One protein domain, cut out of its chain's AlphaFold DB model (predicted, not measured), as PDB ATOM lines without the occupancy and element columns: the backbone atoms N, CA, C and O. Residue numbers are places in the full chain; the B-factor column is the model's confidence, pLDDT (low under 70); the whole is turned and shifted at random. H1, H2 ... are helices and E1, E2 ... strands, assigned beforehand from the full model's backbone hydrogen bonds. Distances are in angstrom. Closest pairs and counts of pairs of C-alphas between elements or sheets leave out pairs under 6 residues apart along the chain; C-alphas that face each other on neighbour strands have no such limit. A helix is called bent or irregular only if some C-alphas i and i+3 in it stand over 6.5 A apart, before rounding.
ATOM      1  N   ALA A  63     180.803 147.509 118.477       84.25
ATOM      2  CA  ALA A  63     179.912 146.475 117.970       84.25
ATOM      3  C   ALA A  63     178.634 147.107 117.385       84.25
ATOM      4  O   ALA A  63     177.515 146.695 117.689       84.25
ATOM      5  N   ASP A  64     178.802 148.148 116.567       86.38
ATOM      6  CA  ASP A  64     177.686 148.857 115.947       86.38
ATOM      7  C   ASP A  64     177.028 148.018 114.847       86.38
ATOM      8  O   ASP A  64     177.681 147.498 113.939       86.38
ATOM      9  N   THR A  65     175.703 147.933 114.884       87.06
ATOM     10  CA  THR A  65     174.901 147.240 113.875       87.06
ATOM     11  C   THR A  65     174.300 148.252 112.909       87.06
ATOM     12  O   THR A  65     173.647 149.206 113.327       87.06
ATOM     13  N   LYS A  66     174.469 148.039 111.599       91.25
ATOM     14  CA  LYS A  66     173.855 148.881 110.562       91.25
ATOM     15  C   LYS A  66     172.867 148.080 109.728       91.25
ATOM     16  O   LYS A  66     173.250 147.115 109.073       91.25
ATOM     17  N   VAL A  67     171.613 148.514 109.709       91.62
ATOM     18  CA  VAL A  67     170.546 147.922 108.896       91.62
ATOM     19  C   VAL A  67     170.198 148.883 107.770       91.62
ATOM     20  O   VAL A  67     169.889 150.043 108.023       91.62
ATOM     21  N   HIS A  68     170.243 148.405 106.530       94.94
ATOM     22  CA  HIS A  68     169.906 149.195 105.347       94.94
ATOM     23  C   HIS A  68     168.704 148.586 104.625       94.94
ATOM     24  O   HIS A  68     168.545 147.365 104.595       94.94
ATOM     25  N   GLY A  69     167.881 149.432 104.011       94.25
ATOM     26  CA  GLY A  69     166.777 149.018 103.150       94.25
ATOM     27  C   GLY A  69     165.423 149.524 103.628       94.25
ATOM     28  O   GLY A  69     165.329 150.392 104.496       94.25
ATOM     29  N   THR A  70     164.369 148.972 103.032       96.25
ATOM     30  CA  THR A  70     163.003 149.471 103.188       96.25
ATOM     31  C   THR A  70     162.083 148.383 103.722       96.25
ATOM     32  O   THR A  70     162.093 147.267 103.209       96.25
ATOM     33  N   GLY A  71     161.249 148.708 104.710       93.88
ATOM     34  CA  GLY A  71     160.255 147.769 105.240       93.88
ATOM     35  C   GLY A  71     160.802 146.723 106.216       93.88
ATOM     36  O   GLY A  71     160.143 145.704 106.423       93.88
ATOM     37  N   ASN A  72     161.984 146.926 106.811       91.00
ATOM     38  CA  ASN A  72     162.518 145.980 107.792       91.00
ATOM     39  C   ASN A  72     161.762 146.080 109.121       91.00
ATOM     40  O   ASN A  72     161.430 147.172 109.580       91.00
ATOM     41  N   MET A  73     161.573 144.938 109.781       91.00
ATOM     42  CA  MET A  73     161.062 144.876 111.147       91.00
ATOM     43  C   MET A  73     162.192 144.460 112.084       91.00
ATOM     44  O   MET A  73     162.658 143.320 112.054       91.00
ATOM     45  N   ILE A  74     162.653 145.402 112.897       89.31
ATOM     46  CA  ILE A  74     163.835 145.246 113.738       89.31
ATOM     47  C   ILE A  74     163.377 145.149 115.182       89.31
ATOM     48  O   ILE A  74     162.829 146.087 115.757       89.31
ATOM     49  N   ALA A  75     163.627 143.989 115.771       86.56
ATOM     50  CA  ALA A  75     163.406 143.748 117.180       86.56
ATOM     51  C   ALA A  75     164.701 144.032 117.950       86.56
ATOM     52  O   ALA A  75     165.551 143.149 118.072       86.56
ATOM     53  N   THR A  76     164.860 145.248 118.466       79.25
ATOM     54  CA  THR A  76     166.018 145.602 119.290       79.25
ATOM     55  C   THR A  76     165.768 145.162 120.726       79.25
ATOM     56  O   THR A  76     164.824 145.625 121.371       79.25
ATOM     57  N   SER A  77     166.600 144.267 121.252       72.50
ATOM     58  CA  SER A  77     166.678 144.090 122.700       72.50
ATOM     59  C   SER A  77     167.561 145.205 123.250       72.50
ATOM     60  O   SER A  77     168.659 145.397 122.723       72.50
ATOM     61  N   PRO A  78     167.142 145.941 124.290       64.25
ATOM     62  CA  PRO A  78     168.052 146.872 124.933       64.25
ATOM     63  C   PRO A  78     169.230 146.063 125.490       64.25
ATOM     64  O   PRO A  78     169.031 145.115 126.249       64.25
ATOM     65  N   LEU A  79     170.450 146.406 125.069       69.56
ATOM     66  CA  LEU A  79     171.702 145.943 125.676       69.56
ATOM     67  C   LEU A  79     171.985 144.429 125.614       69.56
ATOM     68  O   LEU A  79     172.868 143.968 126.339       69.56
ATOM     69  N   SER A  80     171.295 143.632 124.785       72.94
ATOM     70  CA  SER A  80     171.533 142.174 124.759       72.94
ATOM     71  C   SER A  80     172.978 141.828 124.416       72.94
ATOM     72  O   SER A  80     173.574 140.966 125.060       72.94
ATOM     73  N   ASP A  81     173.551 142.520 123.435       78.38
ATOM     74  CA  ASP A  81     174.894 142.213 122.952       78.38
ATOM     75  C   ASP A  81     175.958 142.694 123.935       78.38
ATOM     76  O   ASP A  81     176.855 141.924 124.272       78.38
ATOM     77  N   ALA A  82     175.793 143.895 124.499       85.31
ATOM     78  CA  ALA A  82     176.648 144.383 125.579       85.31
ATOM     79  C   ALA A  82     176.615 143.450 126.795       85.31
ATOM     80  O   ALA A  82     177.662 143.080 127.310       85.31
ATOM     81  N   THR A  83     175.432 143.002 127.222       87.50
ATOM     82  CA  THR A  83     175.291 142.120 128.392       87.50
ATOM     83  C   THR A  83     175.979 140.777 128.164       87.50
ATOM     84  O   THR A  83     176.712 140.297 129.027       87.50
ATOM     85  N   ARG A  84     175.780 140.169 126.985       86.81
ATOM     86  CA  ARG A  84     176.417 138.895 126.625       86.81
ATOM     87  C   ARG A  84     177.935 139.028 126.526       86.81
ATOM     88  O   ARG A  84     178.640 138.162 127.034       86.81
ATOM     89  N   LEU A  85     178.429 140.102 125.911       87.88
ATOM     90  CA  LEU A  85     179.861 140.386 125.816       87.88
ATOM     91  C   LEU A  85     180.485 140.621 127.194       87.88
ATOM     92  O   LEU A  85     181.496 139.998 127.506       87.88
ATOM     93  N   SER A  86     179.858 141.437 128.044       90.69
ATOM     94  CA  SER A  86     180.328 141.689 129.409       90.69
ATOM     95  C   SER A  86     180.359 140.413 130.249       90.69
ATOM     96  O   SER A  86     181.329 140.181 130.962       90.69
ATOM     97  N   ALA A  87     179.340 139.555 130.141       91.81
ATOM     98  CA  ALA A  87     179.300 138.285 130.865       91.81
ATOM     99  C   ALA A  87     180.407 137.318 130.410       91.81
ATOM    100  O   ALA A  87     181.062 136.696 131.244       91.81
ATOM    101  N   LEU A  88     180.642 137.214 129.096       92.00
ATOM    102  CA  LEU A  88     181.722 136.392 128.546       92.00
ATOM    103  C   LEU A  88     183.098 136.909 128.975       92.00
ATOM    104  O   LEU A  88     183.945 136.113 129.378       92.00
ATOM    105  N   LEU A  89     183.310 138.228 128.933       92.00
ATOM    106  CA  LEU A  89     184.565 138.829 129.376       92.00
ATOM    107  C   LEU A  89     184.785 138.604 130.872       92.00
ATOM    108  O   LEU A  89     185.874 138.208 131.269       92.00
ATOM    109  N   LEU A  90     183.750 138.797 131.690       92.31
ATOM    110  CA  LEU A  90     183.825 138.564 133.127       92.31
ATOM    111  C   LEU A  90     184.224 137.115 133.436       92.31
ATOM    112  O   LEU A  90     185.133 136.893 134.233       92.31
ATOM    113  N   ALA A  91     183.603 136.139 132.769       92.75
ATOM    114  CA  ALA A  91     183.948 134.728 132.925       92.75
ATOM    115  C   ALA A  91     185.396 134.434 132.495       92.75
ATOM    116  O   ALA A  91     186.108 133.697 133.178       92.75
ATOM    117  N   ALA A  92     185.858 135.035 131.396       90.31
ATOM    118  CA  ALA A  92     187.232 134.877 130.923       90.31
ATOM    119  C   ALA A  92     188.256 135.488 131.895       90.31
ATOM    120  O   ALA A  92     189.254 134.844 132.213       90.31
ATOM    121  N   VAL A  93     187.993 136.694 132.410       90.62
ATOM    122  CA  VAL A  93     188.855 137.372 133.393       90.62
ATOM    123  C   VAL A  93     188.922 136.570 134.692       90.62
ATOM    124  O   VAL A  93     190.008 136.354 135.221       90.62
ATOM    125  N   GLN A  94     187.788 136.054 135.172       90.44
ATOM    126  CA  GLN A  94     187.750 135.170 136.340       90.44
ATOM    127  C   GLN A  94     188.556 133.884 136.112       90.44
ATOM    128  O   GLN A  94     189.346 133.502 136.975       90.44
ATOM    129  N   GLY A  95     188.403 133.245 134.948       88.31
ATOM    130  CA  GLY A  95     189.154 132.039 134.595       88.31
ATOM    131  C   GLY A  95     190.662 132.278 134.512       88.31
ATOM    132  O   GLY A  95     191.443 131.475 135.018       88.31
ATOM    133  N   LEU A  96     191.078 133.404 133.932       86.81
ATOM    134  CA  LEU A  96     192.488 133.773 133.832       86.81
ATOM    135  C   LEU A  96     193.089 134.108 135.202       86.81
ATOM    136  O   LEU A  96     194.193 133.660 135.508       86.81
ATOM    137  N   ASN A  97     192.347 134.830 136.045       87.19
ATOM    138  CA  ASN A  97     192.762 135.115 137.416       87.19
ATOM    139  C   ASN A  97     192.922 133.820 138.225       87.19
ATOM    140  O   ASN A  97     193.949 133.629 138.870       87.19
ATOM    141  N   ALA A  98     191.979 132.878 138.116       85.56
ATOM    142  CA  ALA A  98     192.084 131.572 138.769       85.56
ATOM    143  C   ALA A  98     193.300 130.763 138.276       85.56
ATOM    144  O   ALA A  98     194.066 130.239 139.087       85.56
ATOM    145  N   ALA A  99     193.536 130.711 136.960       82.69
ATOM    146  CA  ALA A  99     194.696 130.023 136.392       82.69
ATOM    147  C   ALA A  99     196.029 130.633 136.865       82.69
ATOM    148  O   ALA A  99     196.961 129.901 137.193       82.69
ATOM    149  N   LYS A 100     196.104 131.966 136.963       77.19
ATOM    150  CA  LYS A 100     197.301 132.687 137.415       77.19
ATOM    151  C   LYS A 100     197.599 132.454 138.902       77.19
ATOM    152  O   LYS A 100     198.757 132.237 139.255       77.19
ATOM    153  N   THR A 101     196.566 132.401 139.749       71.19
ATOM    154  CA  THR A 101     196.724 132.066 141.180       71.19
ATOM    155  C   THR A 101     197.221 130.635 141.406       71.19
ATOM    156  O   THR A 101     197.953 130.391 142.355       71.19
ATOM    157  N   SER A 102     196.880 129.690 140.521       68.31
ATOM    158  CA  SER A 102     197.316 128.287 140.638       68.31
ATOM    159  C   SER A 102     198.745 128.042 140.139       68.31
ATOM    160  O   SER A 102     199.341 127.021 140.466       68.31
ATOM    161  N   GLN A 114     192.530 143.296 136.310       86.69
ATOM    162  CA  GLN A 114     191.412 144.229 136.289       86.69
ATOM    163  C   GLN A 114     191.209 144.760 134.869       86.69
ATOM    164  O   GLN A 114     192.176 145.018 134.151       86.69
ATOM    165  N   VAL A 115     189.947 144.913 134.454       89.94
ATOM    166  CA  VAL A 115     189.596 145.377 133.106       89.94
ATOM    167  C   VAL A 115     188.531 146.468 133.173       89.94
ATOM    168  O   VAL A 115     187.430 146.236 133.670       89.94
ATOM    169  N   ASN A 116     188.836 147.634 132.608       92.06
ATOM    170  CA  ASN A 116     187.882 148.708 132.352       92.06
ATOM    171  C   ASN A 116     187.276 148.519 130.959       92.06
ATOM    172  O   ASN A 116     187.976 148.631 129.956       92.06
ATOM    173  N   LEU A 117     185.977 148.231 130.884       90.25
ATOM    174  CA  LEU A 117     185.296 147.882 129.638       90.25
ATOM    175  C   LEU A 117     184.347 148.990 129.169       90.25
ATOM    176  O   LEU A 117     183.452 149.399 129.904       90.25
ATOM    177  N   THR A 118     184.477 149.401 127.909       93.00
ATOM    178  CA  THR A 118     183.494 150.237 127.200       93.00
ATOM    179  C   THR A 118     182.970 149.484 125.981       93.00
ATOM    180  O   THR A 118     183.765 149.012 125.173       93.00
ATOM    181  N   ILE A 119     181.646 149.373 125.824       90.56
ATOM    182  CA  ILE A 119     181.017 148.726 124.662       90.56
ATOM    183  C   ILE A 119     180.099 149.720 123.952       90.56
ATOM    184  O   ILE A 119     179.079 150.132 124.501       90.56
ATOM    185  N   ASN A 120     180.420 150.033 122.702       89.88
ATOM    186  CA  ASN A 120     179.575 150.806 121.802       89.88
ATOM    187  C   ASN A 120     178.774 149.823 120.940       89.88
ATOM    188  O   ASN A 120     179.312 149.250 119.999       89.88
ATOM    189  N   CYS A 121     177.517 149.552 121.296       86.25
ATOM    190  CA  CYS A 121     176.667 148.568 120.607       86.25
ATOM    191  C   CYS A 121     175.405 149.203 120.001       86.25
ATOM    192  O   CYS A 121     174.284 148.729 120.210       86.25
ATOM    193  N   GLY A 122     175.565 150.330 119.302       86.06
ATOM    194  CA  GLY A 122     174.438 151.048 118.711       86.06
ATOM    195  C   GLY A 122     173.820 150.301 117.528       86.06
ATOM    196  O   GLY A 122     174.488 149.536 116.838       86.06
ATOM    197  N   VAL A 123     172.540 150.556 117.246       87.19
ATOM    198  CA  VAL A 123     171.890 150.103 116.007       87.19
ATOM    199  C   VAL A 123     171.517 151.324 115.176       87.19
ATOM    200  O   VAL A 123     170.756 152.175 115.626       87.19
ATOM    201  N   THR A 124     172.040 151.410 113.955       91.50
ATOM    202  CA  THR A 124     171.698 152.452 112.978       91.50
ATOM    203  C   THR A 124     170.856 151.845 111.865       91.50
ATOM    204  O   THR A 124     171.245 150.837 111.276       91.50
ATOM    205  N   VAL A 125     169.719 152.462 111.548       92.56
ATOM    206  CA  VAL A 125     168.793 151.985 110.510       92.56
ATOM    207  C   VAL A 125     168.660 153.046 109.426       92.56
ATOM    208  O   VAL A 125     168.395 154.204 109.736       92.56
ATOM    209  N   ILE A 126     168.858 152.661 108.165       95.62
ATOM    210  CA  ILE A 126     168.891 153.565 107.010       95.62
ATOM    211  C   ILE A 126     167.920 153.059 105.934       95.62
ATOM    212  O   ILE A 126     168.050 151.933 105.457       95.62
ATOM    213  N   GLY A 127     166.980 153.911 105.519       95.00
ATOM    214  CA  GLY A 127     165.978 153.640 104.482       95.00
ATOM    215  C   GLY A 127     164.538 153.809 104.981       95.00
ATOM    216  O   GLY A 127     164.314 154.233 106.117       95.00
ATOM    217  N   ASP A 128     163.555 153.478 104.142       95.62
ATOM    218  CA  ASP A 128     162.157 153.870 104.366       95.62
ATOM    219  C   ASP A 128     161.308 152.780 105.035       95.62
ATOM    220  O   ASP A 128     161.576 151.588 104.934       95.62
ATOM    221  N   LYS A 129     160.207 153.166 105.689       95.44
ATOM    222  CA  LYS A 129     159.195 152.222 106.218       95.44
ATOM    223  C   LYS A 129     159.749 151.144 107.171       95.44
ATOM    224  O   LYS A 129     159.141 150.087 107.313       95.44
ATOM    225  N   ASN A 130     160.892 151.382 107.810       92.00
ATOM    226  CA  ASN A 130     161.437 150.475 108.816       92.00
ATOM    227  C   ASN A 130     160.659 150.619 110.133       92.00
ATOM    228  O   ASN A 130     160.308 151.728 110.535       92.00
ATOM    229  N   VAL A 131     160.410 149.503 110.815       91.88
ATOM    230  CA  VAL A 131     159.727 149.455 112.112       91.88
ATOM    231  C   VAL A 131     160.702 148.934 113.156       91.88
ATOM    232  O   VAL A 131     161.211 147.822 113.028       91.88
ATOM    233  N   ILE A 132     160.950 149.728 114.199       89.00
ATOM    234  CA  ILE A 132     161.781 149.342 115.341       89.00
ATOM    235  C   ILE A 132     160.869 149.045 116.529       89.00
ATOM    236  O   ILE A 132     160.062 149.886 116.924       89.00
ATOM    237  N   GLY A 133     160.994 147.848 117.095       86.25
ATOM    238  CA  GLY A 133     160.263 147.426 118.284       86.25
ATOM    239  C   GLY A 133     161.192 146.854 119.346       86.25
ATOM    240  O   GLY A 133     162.219 146.251 119.035       86.25
ATOM    241  N   TYR A 134     160.811 147.002 120.614       77.44
ATOM    242  CA  TYR A 134     161.507 146.355 121.721       77.44
ATOM    243  C   TYR A 134     160.963 144.943 121.921       77.44
ATOM    244  O   TYR A 134     159.757 144.751 122.081       77.44
ATOM    245  N   LYS A 135     161.845 143.939 121.955       68.25
ATOM    246  CA  LYS A 135     161.462 142.610 122.448       68.25
ATOM    247  C   LYS A 135     161.315 142.691 123.967       68.25
ATOM    248  O   LYS A 135     162.279 142.490 124.694       68.25
ATOM    249  N   THR A 136     160.110 142.968 124.458       62.50
ATOM    250  CA  THR A 136     159.762 142.645 125.845       62.50
ATOM    251  C   THR A 136     159.778 141.124 125.954       62.50
ATOM    252  O   THR A 136     158.946 140.454 125.337       62.50
ATOM    253  N   GLN A 137     160.750 140.553 126.667       56.81
ATOM    254  CA  GLN A 137     160.694 139.136 127.003       56.81
ATOM    255  C   GLN A 137     159.419 138.891 127.821       56.81
ATOM    256  O   GLN A 137     159.326 139.298 128.968       56.81
TER     257      GLN A 137
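AT A GLANCE: This is residues 63 to 102 and 114 to 137 of the 165 residues of an uncharacterized protein of Aureobasidium namibiae CBS 147.97 (UniProt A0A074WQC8). Two U-shaped turns of chain, E1 with E2 and E4 with E5, lie side by side at one end of a long rod, and the single long helix H1 sticks out from them toward the other end, with strand E3 running back beside it at a distance. Each U is open, with its two strands apart, and the strands pair between the Us in two small sheets, E1 with E4 and E2 with E5, both parallel. The printed part has 64 residues with one named helix and five named strands, in the order E1, E2, H1, E3, E4, E5, and its class is mixed, helices and strands. The whole is extended, with a radius of gyration of the C-alphas of 16.9 A and spans of 56 by 23 by 14 A.

HOW THE PARTS SIT: E1, residues 65 to 68, is the parallel neighbour of E4, residues 123 to 126, with 15 degrees between their directions. C-alphas 65 and 123 face each other at 4.7 A; N 67 and O 124 are within hydrogen-bond range at 2.8 A. A tight link of 4 residues joins E1 to E2, residues 73 to 76, and these two strands are apart. E2 is the parallel neighbour of E5, residues 131 to 134, at 29 degrees; N 74 and O 131 are within hydrogen-bond range at 2.8 A, and N 133 and O 74 at 2.9 A. E2 and E4 are apart, but only just, their closest C-alphas being 8.1 A from each other. A tight link of 3 residues leads from E2 to H1, residues 80 to 102, in which every O i to N i+4 pair is within hydrogen-bond range. E3, residues 115 to 120, pairs with no named strand. The closest C-alphas of H1 and E3 are those of Ala 82 and Ile 119, 6.2 A apart, and their centres are 12.7 A apart. E3 runs on into E4 across a break of 2 residues, at 19 degrees. A tight link of 4 residues joins E4 to E5, and these two strands are apart.

IN THESE COORDINATES: E1 begins at C-alpha 65, at (174.901, 147.240, 113.875), and is 10.1 A long; E2 is 9.6 A long. H1 measures 33.3 A from C-alpha 80 at (171.533, 142.174, 124.759) to C-alpha 102 at (197.316, 128.287, 140.638), and is not bent. E3 is 16.1 A long, E4 10.1 A and E5 10.3 A, the last ending at C-alpha 134, at (161.507, 146.355, 121.721).

THE WHOLE: The two C-alphas farthest apart are those of Ser 102 and Lys 129, 56.7 A. Residues 103 to 113 are cut out, and C-alphas 102 and 114 are 17.5 A apart across the cut; of the links that are printed whole, none is long. The mean pLDDT of the printed part is 86.2, with residues 78 to 79, 102 and 135 to 137 under 70.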